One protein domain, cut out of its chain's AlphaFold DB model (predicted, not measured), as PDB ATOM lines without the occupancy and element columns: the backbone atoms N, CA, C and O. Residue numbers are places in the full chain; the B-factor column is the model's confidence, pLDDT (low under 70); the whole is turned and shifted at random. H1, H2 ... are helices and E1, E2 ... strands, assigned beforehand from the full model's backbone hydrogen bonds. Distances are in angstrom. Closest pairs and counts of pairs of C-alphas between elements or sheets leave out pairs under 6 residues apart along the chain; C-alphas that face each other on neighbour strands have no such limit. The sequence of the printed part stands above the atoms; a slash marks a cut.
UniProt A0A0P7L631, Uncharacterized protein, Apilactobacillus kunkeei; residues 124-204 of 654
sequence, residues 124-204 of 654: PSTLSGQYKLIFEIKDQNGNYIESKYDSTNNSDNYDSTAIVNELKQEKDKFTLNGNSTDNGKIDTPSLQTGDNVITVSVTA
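Overview. This is residues 124 to 204 of the 654 residues of an uncharacterized protein of Apilactobacillus kunkeei (UniProt A0A0P7L631). A strongly twisted wall of three strands, E2, E1 and E3, has one short helix, H1, over one face, and a long stretch without a named element, residues 168 to 193, leads from H1 back to the start of E3. Residues 175 to 176 of that stretch pair antiparallel with 202 to 203 of E3. The printed part has 81 residues with three named strands and one named helix, in the order E1, E2, H1, E3; the sheet runs E2, E1, E3 and is mixed. The class is mixed, helices and strands, with under half of the residues in named elements; the whole is compact, with a radius of gyration of the C-alphas of 12.4 A and spans of 32 by 27 by 21 A.

Along the chain. Find C-alpha 131 at (153.983, 228.962, 129.253), where E1, residues 131 to 138, begins its 21.6 A. E2 is residues 144 to 152, 23.7 A, and E3 is residues 194 to 203, 29.0 A, ending at C-alpha 203 at (159.539, 219.078, 154.328). H1 is residues 161 to 167, 9.9 A.

Arrangement. Look first at E1, the inner strand. It is antiparallel to E2, at 160 degrees, in a hairpin, with N 133 and O 150 2.8 A apart. On its other side E3 is parallel to it, at 25 degrees, with N 136 and O 198 2.8 A apart. H1 is on the sheet at a height of 9.0 A, over E1, and only just slantwise to the strands, at 31 degrees to E1 on the local plane. Its closest C-alpha pair with E2 is Ile 163 and Lys 148, 7.7 A. In H1 every O i to N i+4 pair is within hydrogen-bond range.

Size, cuts and confidence. The C-alphas farthest apart are those of Asp 172 and Thr 193, 34.3 A. The printed part has no cut, and the link from H1 to E3 is long, with 26 residues. Look for pLDDT under 70 at residues 178 to 184; the mean of the printed part is 85.4.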
ATOM      1  N   PRO A 124     165.672 223.910 130.654       89.00
ATOM      2  CA  PRO A 124     165.932 223.003 129.550       89.00
ATOM      3  C   PRO A 124     165.457 223.598 128.221       89.00
ATOM      4  O   PRO A 124     164.265 223.805 128.022       89.00
ATOM      5  N   SER A 125     166.360 223.730 127.240       84.62
ATOM      6  CA  SER A 125     166.041 224.160 125.861       84.62
ATOM      7  C   SER A 125     165.226 223.127 125.048       84.62
ATOM      8  O   SER A 125     165.399 222.998 123.833       84.62
ATOM      9  N   THR A 126     164.438 222.311 125.738       83.81
ATOM     10  CA  THR A 126     163.517 221.288 125.235       83.81
ATOM     11  C   THR A 126     162.081 221.537 125.697       83.81
ATOM     12  O   THR A 126     161.195 220.825 125.234       83.81
ATOM     13  N   LEU A 127     161.844 222.516 126.582       86.19
ATOM     14  CA  LEU A 127     160.504 223.043 126.831       86.19
ATOM     15  C   LEU A 127     159.985 223.704 125.545       86.19
ATOM     16  O   LEU A 127     160.734 224.391 124.847       86.19
ATOM     17  N   SER A 128     158.724 223.445 125.202       83.56
ATOM     18  CA  SER A 128     158.134 223.845 123.916       83.56
ATOM     19  C   SER A 128     156.746 224.480 124.027       83.56
ATOM     20  O   SER A 128     156.206 224.919 123.012       83.56
ATOM     21  N   GLY A 129     156.178 224.544 125.235       85.94
ATOM     22  CA  GLY A 129     154.960 225.298 125.510       85.94
ATOM     23  C   GLY A 129     155.194 226.811 125.577       85.94
ATOM     24  O   GLY A 129     156.284 227.272 125.915       85.94
ATOM     25  N   GLN A 130     154.148 227.584 125.281       89.94
ATOM     26  CA  GLN A 130     154.109 229.047 125.407       89.94
ATOM     27  C   GLN A 130     154.316 229.523 126.857       89.94
ATOM     28  O   GLN A 130     154.901 230.585 127.090       89.94
ATOM     29  N   TYR A 131     153.852 228.729 127.820       91.56
ATOM     30  CA  TYR A 131     153.983 228.962 129.253       91.56
ATOM     31  C   TYR A 131     154.928 227.895 129.808       91.56
ATOM     32  O   TYR A 131     154.564 226.722 129.925       91.56
ATOM     33  N   LYS A 132     156.169 228.275 130.113       91.12
ATOM     34  CA  LYS A 132     157.143 227.395 130.768       91.12
ATOM     35  C   LYS A 132     156.928 227.468 132.271       91.12
ATOM     36  O   LYS A 132     156.718 228.556 132.807       91.12
ATOM     37  N   LEU A 133     157.021 226.330 132.940       91.62
ATOM     38  CA  LEU A 133     156.716 226.176 134.356       91.62
ATOM     39  C   LEU A 133     157.974 225.709 135.085       91.62
ATOM     40  O   LEU A 133     158.559 224.682 134.740       91.62
ATOM     41  N   ILE A 134     158.407 226.491 136.068       92.94
ATOM     42  CA  ILE A 134     159.659 226.308 136.801       92.94
ATOM     43  C   ILE A 134     159.299 226.140 138.274       92.94
ATOM     44  O   ILE A 134     159.097 227.116 138.993       92.94
ATOM     45  N   PHE A 135     159.202 224.888 138.713       93.00
ATOM     46  CA  PHE A 135     158.826 224.538 140.079       93.00
ATOM     47  C   PHE A 135     160.076 224.537 140.957       93.00
ATOM     48  O   PHE A 135     160.849 223.577 140.933       93.00
ATOM     49  N   GLU A 136     160.309 225.616 141.702       93.62
ATOM     50  CA  GLU A 136     161.381 225.684 142.694       93.62
ATOM     51  C   GLU A 136     160.952 224.968 143.973       93.62
ATOM     52  O   GLU A 136     160.107 225.450 144.725       93.62
ATOM     53  N   ILE A 137     161.562 223.810 144.214       94.44
ATOM     54  CA  ILE A 137     161.314 222.984 145.388       94.44
ATOM     55  C   ILE A 137     162.118 223.572 146.551       94.44
ATOM     56  O   ILE A 137     163.347 223.678 146.452       94.44
ATOM     57  N   LYS A 138     161.448 223.980 147.635       94.00
ATOM     58  CA  LYS A 138     162.080 224.626 148.799       94.00
ATOM     59  C   LYS A 138     161.725 223.894 150.089       94.00
ATOM     60  O   LYS A 138     160.599 223.433 150.247       94.00
ATOM     61  N   ASP A 139     162.707 223.768 150.977       94.06
ATOM     62  CA  ASP A 139     162.528 223.138 152.283       94.06
ATOM     63  C   ASP A 139     161.655 223.994 153.223       94.06
ATOM     64  O   ASP A 139     161.363 225.161 152.946       94.06
ATOM     65  N   GLN A 140     161.288 223.435 154.375       90.19
ATOM     66  CA  GLN A 140     160.476 224.090 155.405       90.19
ATOM     67  C   GLN A 140     161.113 225.355 156.031       90.19
ATOM     68  O   GLN A 140     160.458 226.067 156.782       90.19
ATOM     69  N   ASN A 141     162.372 225.677 155.704       91.19
ATOM     70  CA  ASN A 141     163.075 226.906 156.101       91.19
ATOM     71  C   ASN A 141     163.235 227.899 154.921       91.19
ATOM     72  O   ASN A 141     163.957 228.900 155.026       91.19
ATOM     73  N   GLY A 142     162.606 227.608 153.777       91.81
ATOM     74  CA  GLY A 142     162.697 228.376 152.536       91.81
ATOM     75  C   GLY A 142     163.988 228.157 151.738       91.81
ATOM     76  O   GLY A 142     164.263 228.938 150.824       91.81
ATOM     77  N   ASN A 143     164.796 227.137 152.056       95.38
ATOM     78  CA  ASN A 143     166.024 226.847 151.317       95.38
ATOM     79  C   ASN A 143     165.722 226.052 150.038       95.38
ATOM     80  O   ASN A 143     165.098 224.995 150.072       95.38
ATOM     81  N   TYR A 144     166.234 226.522 148.907       95.75
ATOM     82  CA  TYR A 144     166.151 225.884 147.602       95.75
ATOM     83  C   TYR A 144     166.852 224.514 147.573       95.75
ATOM     84  O   TYR A 144     168.032 224.382 147.916       95.75
ATOM     85  N   ILE A 145     166.122 223.506 147.093       95.94
ATOM     86  CA  ILE A 145     166.578 222.126 146.900       95.94
ATOM     87  C   ILE A 145     166.972 221.920 145.430       95.94
ATOM     88  O   ILE A 145     168.141 221.677 145.112       95.94
ATOM     89  N   GLU A 146     165.998 222.030 144.524       95.50
ATOM     90  CA  GLU A 146     166.159 221.901 143.074       95.50
ATOM     91  C   GLU A 146     164.978 222.542 142.324       95.50
ATOM     92  O   GLU A 146     163.967 222.889 142.930       95.50
ATOM     93  N   SER A 147     165.089 222.674 140.999       95.31
ATOM     94  CA  SER A 147     163.963 223.034 140.128       95.31
ATOM     95  C   SER A 147     163.507 221.828 139.314       95.31
ATOM     96  O   SER A 147     164.337 221.170 138.677       95.31
ATOM     97  N   LYS A 148     162.195 221.585 139.282       94.38
ATOM     98  CA  LYS A 148     161.530 220.753 138.266       94.38
ATOM     99  C   LYS A 148     160.981 221.655 137.152       94.38
ATOM    100  O   LYS A 148     160.811 222.857 137.357       94.38
ATOM    101  N   TYR A 149     160.730 221.087 135.974       93.81
ATOM    102  CA  TYR A 149     160.369 221.846 134.773       93.81
ATOM    103  C   TYR A 149     159.247 221.163 133.998       93.81
ATOM    104  O   TYR A 149     159.316 219.956 133.772       93.81
ATOM    105  N   ASP A 150     158.290 221.951 133.521       92.62
ATOM    106  CA  ASP A 150     157.267 221.530 132.558       92.62
ATOM    107  C   ASP A 150     156.922 222.700 131.611       92.62
ATOM    108  O   ASP A 150     157.448 223.806 131.762       92.62
ATOM    109  N   SER A 151     156.066 222.494 130.611       91.56
ATOM    110  CA  SER A 151     155.548 223.586 129.779       91.56
ATOM    111  C   SER A 151     154.175 223.277 129.187       91.56
ATOM    112  O   SER A 151     153.939 222.177 128.695       91.56
ATOM    113  N   THR A 152     153.301 224.279 129.160       90.19
ATOM    114  CA  THR A 152     151.918 224.191 128.674       90.19
ATOM    115  C   THR A 152     151.633 225.242 127.595       90.19
ATOM    116  O   THR A 152     152.360 226.225 127.448       90.19
ATOM    117  N   ASN A 153     150.561 225.031 126.829       89.81
ATOM    118  CA  ASN A 153     149.956 226.023 125.929       89.81
ATOM    119  C   ASN A 153     148.601 226.541 126.453       89.81
ATOM    120  O   ASN A 153     147.974 227.370 125.805       89.81
ATOM    121  N   ASN A 154     148.151 226.050 127.612       84.88
ATOM    122  CA  ASN A 154     146.951 226.503 128.310       84.88
ATOM    123  C   ASN A 154     147.354 227.351 129.524       84.88
ATOM    124  O   ASN A 154     148.072 226.847 130.387       84.88
ATOM    125  N   SER A 155     146.884 228.598 129.587       81.25
ATOM    126  CA  SER A 155     147.127 229.537 130.690       81.25
ATOM    127  C   SER A 155     146.247 229.295 131.919       81.25
ATOM    128  O   SER A 155     146.655 229.636 133.028       81.25
ATOM    129  N   ASP A 156     145.059 228.714 131.724       76.75
ATOM    130  CA  ASP A 156     143.941 228.865 132.670       76.75
ATOM    131  C   ASP A 156     143.679 227.600 133.505       76.75
ATOM    132  O   ASP A 156     142.992 227.649 134.522       76.75
ATOM    133  N   ASN A 157     144.190 226.445 133.065       75.06
ATOM    134  CA  ASN A 157     144.022 225.156 133.744       75.06
ATOM    135  C   ASN A 157     145.184 224.212 133.385       75.06
ATOM    136  O   ASN A 157     145.082 223.378 132.477       75.06
ATOM    137  N   TYR A 158     146.324 224.396 134.053       85.69
ATOM    138  CA  TYR A 158     147.458 223.477 133.971       85.69
ATOM    139  C   TYR A 158     147.276 222.303 134.943       85.69
ATOM    140  O   TYR A 158     146.917 222.488 136.104       85.69
ATOM    141  N   ASP A 159     147.561 221.082 134.483       85.88
ATOM    142  CA  ASP A 159     147.432 219.882 135.306       85.88
ATOM    143  C   ASP A 159     148.750 219.499 136.000       85.88
ATOM    144  O   ASP A 159     149.514 218.657 135.524       85.88
ATOM    145  N   SER A 160     148.991 220.078 137.177       88.19
ATOM    146  CA  SER A 160     150.184 219.819 137.999       88.19
ATOM    147  C   SER A 160     150.283 218.393 138.572       88.19
ATOM    148  O   SER A 160     151.295 218.048 139.187       88.19
ATOM    149  N   THR A 161     149.296 217.525 138.312       86.00
ATOM    150  CA  THR A 161     149.269 216.102 138.702       86.00
ATOM    151  C   THR A 161     150.545 215.343 138.306       86.00
ATOM    152  O   THR A 161     151.009 214.483 139.057       86.00
ATOM    153  N   ALA A 162     151.156 215.657 137.158       87.44
ATOM    154  CA  ALA A 162     152.403 215.018 136.723       87.44
ATOM    155  C   ALA A 162     153.583 215.338 137.664       87.44
ATOM    156  O   ALA A 162     154.261 214.425 138.137       87.44
ATOM    157  N   ILE A 163     153.773 216.619 137.995       89.69
ATOM    158  CA  ILE A 163     154.829 217.098 138.901       89.69
ATOM    159  C   ILE A 163     154.577 216.618 140.335       89.69
ATOM    160  O   ILE A 163     155.501 216.129 140.985       89.69
ATOM    161  N   VAL A 164     153.328 216.655 140.815       88.81
ATOM    162  CA  VAL A 164     152.958 216.104 142.132       88.81
ATOM    163  C   VAL A 164     153.315 214.616 142.233       88.81
ATOM    164  O   VAL A 164     153.856 214.180 143.249       88.81
ATOM    165  N   ASN A 165     153.073 213.836 141.177       87.81
ATOM    166  CA  ASN A 165     153.431 212.418 141.141       87.81
ATOM    167  C   ASN A 165     154.943 212.165 141.006       87.81
ATOM    168  O   ASN A 165     155.409 211.132 141.486       87.81
ATOM    169  N   GLU A 166     155.725 213.069 140.402       90.81
ATOM    170  CA  GLU A 166     157.195 213.000 140.458       90.81
ATOM    171  C   GLU A 166     157.690 213.269 141.888       90.81
ATOM    172  O   GLU A 166     158.424 212.456 142.449       90.81
ATOM    173  N   LEU A 167     157.234 214.355 142.521       90.00
ATOM    174  CA  LEU A 167     157.653 214.736 143.875       90.00
ATOM    175  C   LEU A 167     157.284 213.668 144.917       90.00
ATOM    176  O   LEU A 167     158.115 213.322 145.755       90.00
ATOM    177  N   LYS A 168     156.097 213.051 144.813       86.31
ATOM    178  CA  LYS A 168     155.677 211.926 145.675       86.31
ATOM    179  C   LYS A 168     156.544 210.662 145.515       86.31
ATOM    180  O   LYS A 168     156.570 209.830 146.422       86.31
ATOM    181  N   GLN A 169     157.291 210.510 144.416       89.00
ATOM    182  CA  GLN A 169     158.276 209.427 144.253       89.00
ATOM    183  C   GLN A 169     159.632 209.744 144.907       89.00
ATOM    184  O   GLN A 169     160.400 208.823 145.184       89.00
ATOM    185  N   GLU A 170     159.930 211.011 145.208       89.56
ATOM    186  CA  GLU A 170     161.210 211.450 145.784       89.56
ATOM    187  C   GLU A 170     161.233 211.459 147.325       89.56
ATOM    188  O   GLU A 170     162.090 212.105 147.924       89.56
ATOM    189  N   LYS A 171     160.361 210.673 147.975       81.94
ATOM    190  CA  LYS A 171     160.201 210.577 149.443       81.94
ATOM    191  C   LYS A 171     161.477 210.307 150.262       81.94
ATOM    192  O   LYS A 171     161.517 210.585 151.454       81.94
ATOM    193  N   ASP A 172     162.527 209.773 149.633       82.88
ATOM    194  CA  ASP A 172     163.852 209.586 150.248       82.88
ATOM    195  C   ASP A 172     164.636 210.920 150.395       82.88
ATOM    196  O   ASP A 172     165.686 210.944 151.044       82.88
ATOM    197  N   LYS A 173     164.162 212.017 149.778       87.62
ATOM    198  CA  LYS A 173     164.695 213.391 149.882       87.62
ATOM    199  C   LYS A 173     163.844 214.304 150.770       87.62
ATOM    200  O   LYS A 173     164.414 215.112 151.494       87.62
ATOM    201  N   PHE A 174     162.517 214.246 150.633       90.31
ATOM    202  CA  PHE A 174     161.542 215.148 151.262       90.31
ATOM    203  C   PHE A 174     160.115 214.585 151.143       90.31
ATOM    204  O   PHE A 174     159.838 213.810 150.230       90.31
ATOM    205  N   THR A 175     159.201 215.017 152.013       87.25
ATOM    206  CA  THR A 175     157.751 214.809 151.853       87.25
ATOM    207  C   THR A 175     157.114 216.077 151.276       87.25
ATOM    208  O   THR A 175     157.487 217.187 151.653       87.25
ATOM    209  N   LEU A 176     156.149 215.934 150.364       84.81
ATOM    210  CA  LEU A 176     155.334 217.055 149.879       84.81
ATOM    211  C   LEU A 176     154.309 217.444 150.956       84.81
ATOM    212  O   LEU A 176     153.596 216.565 151.435       84.81
ATOM    213  N   ASN A 177     154.250 218.723 151.331       72.94
ATOM    214  CA  ASN A 177     153.340 219.216 152.370       72.94
ATOM    215  C   ASN A 177     151.870 219.130 151.901       72.94
ATOM    216  O   ASN A 177     151.578 219.471 150.750       72.94
ATOM    217  N   GLY A 178     150.964 218.675 152.779       59.78
ATOM    218  CA  GLY A 178     149.543 218.470 152.477       59.78
ATOM    219  C   GLY A 178     148.875 219.693 151.847       59.78
ATOM    220  O   GLY A 178     148.356 219.584 150.734       59.78
ATOM    221  N   ASN A 179     149.041 220.859 152.482       53.38
ATOM    222  CA  ASN A 179     148.431 222.153 152.135       53.38
ATOM    223  C   ASN A 179     148.901 222.727 150.782       53.38
ATOM    224  O   ASN A 179     148.469 223.795 150.361       53.38
ATOM    225  N   SER A 180     149.840 222.061 150.100       51.69
ATOM    226  CA  SER A 180     150.202 222.367 148.709       51.69
ATOM    227  C   SER A 180     149.400 221.544 147.693       51.69
ATOM    228  O   SER A 180     149.670 221.657 146.498       51.69
ATOM    229  N   THR A 181     148.498 220.653 148.140       55.38
ATOM    230  CA  THR A 181     147.797 219.673 147.293       55.38
ATOM    231  C   THR A 181     146.403 219.241 147.784       55.38
ATOM    232  O   THR A 181     146.048 218.073 147.615       55.38
ATOM    233  N   ASP A 182     145.566 220.141 148.304       52.72
ATOM    234  CA  ASP A 182     144.203 219.824 148.792       52.72
ATOM    235  C   ASP A 182     143.332 219.085 147.750       52.72
ATOM    236  O   ASP A 182     142.572 218.177 148.079       52.72
ATOM    237  N   ASN A 183     143.506 219.406 146.461       59.75
ATOM    238  CA  ASN A 183     142.867 218.717 145.325       59.75
ATOM    239  C   ASN A 183     143.805 217.731 144.590       59.75
ATOM    240  O   ASN A 183     143.600 217.399 143.422       59.75
ATOM    241  N   GLY A 184     144.888 217.295 145.236       69.25
ATOM    242  CA  GLY A 184     145.948 216.470 144.647       69.25
ATOM    243  C   GLY A 184     146.884 217.212 143.681       69.25
ATOM    244  O   GLY A 184     147.695 216.563 143.017       69.25
ATOM    245  N   LYS A 185     146.786 218.545 143.605       77.75
ATOM    246  CA  LYS A 185     147.444 219.420 142.621       77.75
ATOM    247  C   LYS A 185     148.129 220.603 143.298       77.75
ATOM    248  O   LYS A 185     147.569 221.151 144.233       77.75
ATOM    249  N   ILE A 186     149.291 221.006 142.785       82.88
ATOM    250  CA  ILE A 186     149.918 222.295 143.115       82.88
ATOM    251  C   ILE A 186     149.091 223.404 142.465       82.88
ATOM    252  O   ILE A 186     148.902 223.367 141.243       82.88
ATOM    253  N   ASP A 187     148.667 224.384 143.260       75.69
ATOM    254  CA  ASP A 187     148.050 225.614 142.770       75.69
ATOM    255  C   ASP A 187     149.053 226.435 141.953       75.69
ATOM    256  O   ASP A 187     150.156 226.757 142.404       75.69
ATOM    257  N   THR A 188     148.667 226.788 140.728       76.81
ATOM    258  CA  THR A 188     149.475 227.628 139.839       76.81
ATOM    259  C   THR A 188     148.839 229.008 139.682       76.81
ATOM    260  O   THR A 188     147.654 229.072 139.343       76.81
ATOM    261  N   PRO A 189     149.589 230.112 139.859       76.12
ATOM    262  CA  PRO A 189     149.083 231.451 139.571       76.12
ATOM    263  C   PRO A 189     148.790 231.615 138.071       76.12
ATOM    264  O   PRO A 189     149.278 230.842 137.247       76.12
ATOM    265  N   SER A 190     148.025 232.650 137.710       83.19
ATOM    266  CA  SER A 190     147.695 232.974 136.314       83.19
ATOM    267  C   SER A 190     148.954 233.079 135.447       83.19
ATOM    268  O   SER A 190     149.802 233.947 135.669       83.19
ATOM    269  N   LEU A 191     149.076 232.184 134.465       87.62
ATOM    270  CA  LEU A 191     150.319 231.982 133.728       87.62
ATOM    271  C   LEU A 191     150.575 233.092 132.698       87.62
ATOM    272  O   LEU A 191     149.703 233.454 131.909       87.62
ATOM    273  N   GLN A 192     151.812 233.585 132.657       86.38
ATOM    274  CA  GLN A 192     152.289 234.567 131.684       86.38
ATOM    275  C   GLN A 192     153.134 233.892 130.597       86.38
ATOM    276  O   GLN A 192     153.822 232.899 130.839       86.38
ATOM    277  N   THR A 193     153.084 234.416 129.369       85.19
ATOM    278  CA  THR A 193     153.880 233.873 128.252       85.19
ATOM    279  C   THR A 193     155.373 234.031 128.542       85.19
ATOM    280  O   THR A 193     155.838 235.145 128.774       85.19
ATOM    281  N   GLY A 194     156.124 232.928 128.487       87.00
ATOM    282  CA  GLY A 194     157.512 232.870 128.946       87.00
ATOM    283  C   GLY A 194     157.672 232.053 130.228       87.00
ATOM    284  O   GLY A 194     157.097 230.970 130.352       87.00
ATOM    285  N   ASP A 195     158.511 232.540 131.140       87.81
ATOM    286  CA  ASP A 195     159.029 231.787 132.285       87.81
ATOM    287  C   ASP A 195     158.172 232.046 133.540       87.81
ATOM    288  O   ASP A 195     158.137 233.167 134.041       87.81
ATOM    289  N   ASN A 196     157.508 231.019 134.079       88.50
ATOM    290  CA  ASN A 196     156.673 231.123 135.282       88.50
ATOM    291  C   ASN A 196     157.355 230.400 136.447       88.50
ATOM    292  O   ASN A 196     157.515 229.178 136.410       88.50
ATOM    293  N   VAL A 197     157.755 231.145 137.481       89.31
ATOM    294  CA  VAL A 197     158.418 230.593 138.672       89.31
ATOM    295  C   VAL A 197     157.377 230.290 139.746       89.31
ATOM    296  O   VAL A 197     156.699 231.186 140.240       89.31
ATOM    297  N   ILE A 198     157.258 229.017 140.112       89.44
ATOM    298  CA  ILE A 198     156.278 228.497 141.072       89.44
ATOM    299  C   ILE A 198     157.067 227.916 142.246       89.44
ATOM    300  O   ILE A 198     157.901 227.035 142.051       89.44
ATOM    301  N   THR A 199     156.841 228.401 143.467       89.50
ATOM    302  CA  THR A 199     157.473 227.810 144.661       89.50
ATOM    303  C   THR A 199     156.642 226.628 145.145       89.50
ATOM    304  O   THR A 199     155.429 226.749 145.275       89.50
ATOM    305  N   VAL A 200     157.294 225.499 145.429       90.69
ATOM    306  CA  VAL A 200     156.663 224.303 146.002       90.69
ATOM    307  C   VAL A 200     157.341 223.985 147.331       90.69
ATOM    308  O   VAL A 200     158.531 223.662 147.363       90.69
ATOM    309  N   SER A 201     156.580 224.080 148.417       89.38
ATOM    310  CA  SER A 201     157.059 223.801 149.771       89.38
ATOM    311  C   SER A 201     157.070 222.299 150.048       89.38
ATOM    312  O   SER A 201     156.075 221.601 149.848       89.38
ATOM    313  N   VAL A 202     158.201 221.792 150.533       91.19
ATOM    314  CA  VAL A 202     158.373 220.393 150.940       91.19
ATOM    315  C   VAL A 202     159.090 220.332 152.282       91.19
ATOM    316  O   VAL A 202     159.937 221.170 152.584       91.19
ATOM    317  N   THR A 203     158.808 219.310 153.081       91.75
ATOM    318  CA  THR A 203     159.539 219.078 154.328       91.75
ATOM    319  C   THR A 203     160.683 218.108 154.063       91.75
ATOM    320  O   THR A 203     160.470 216.960 153.668       91.75
ATOM    321  N   ALA A 204     161.915 218.567 154.272       93.44
ATOM    322  CA  ALA A 204     163.125 217.767 154.118       93.44
ATOM    323  C   ALA A 204     163.600 217.189 155.469       93.44
ATOM    324  O   ALA A 204     163.518 217.889 156.485       93.44
TER     325      ALA A 204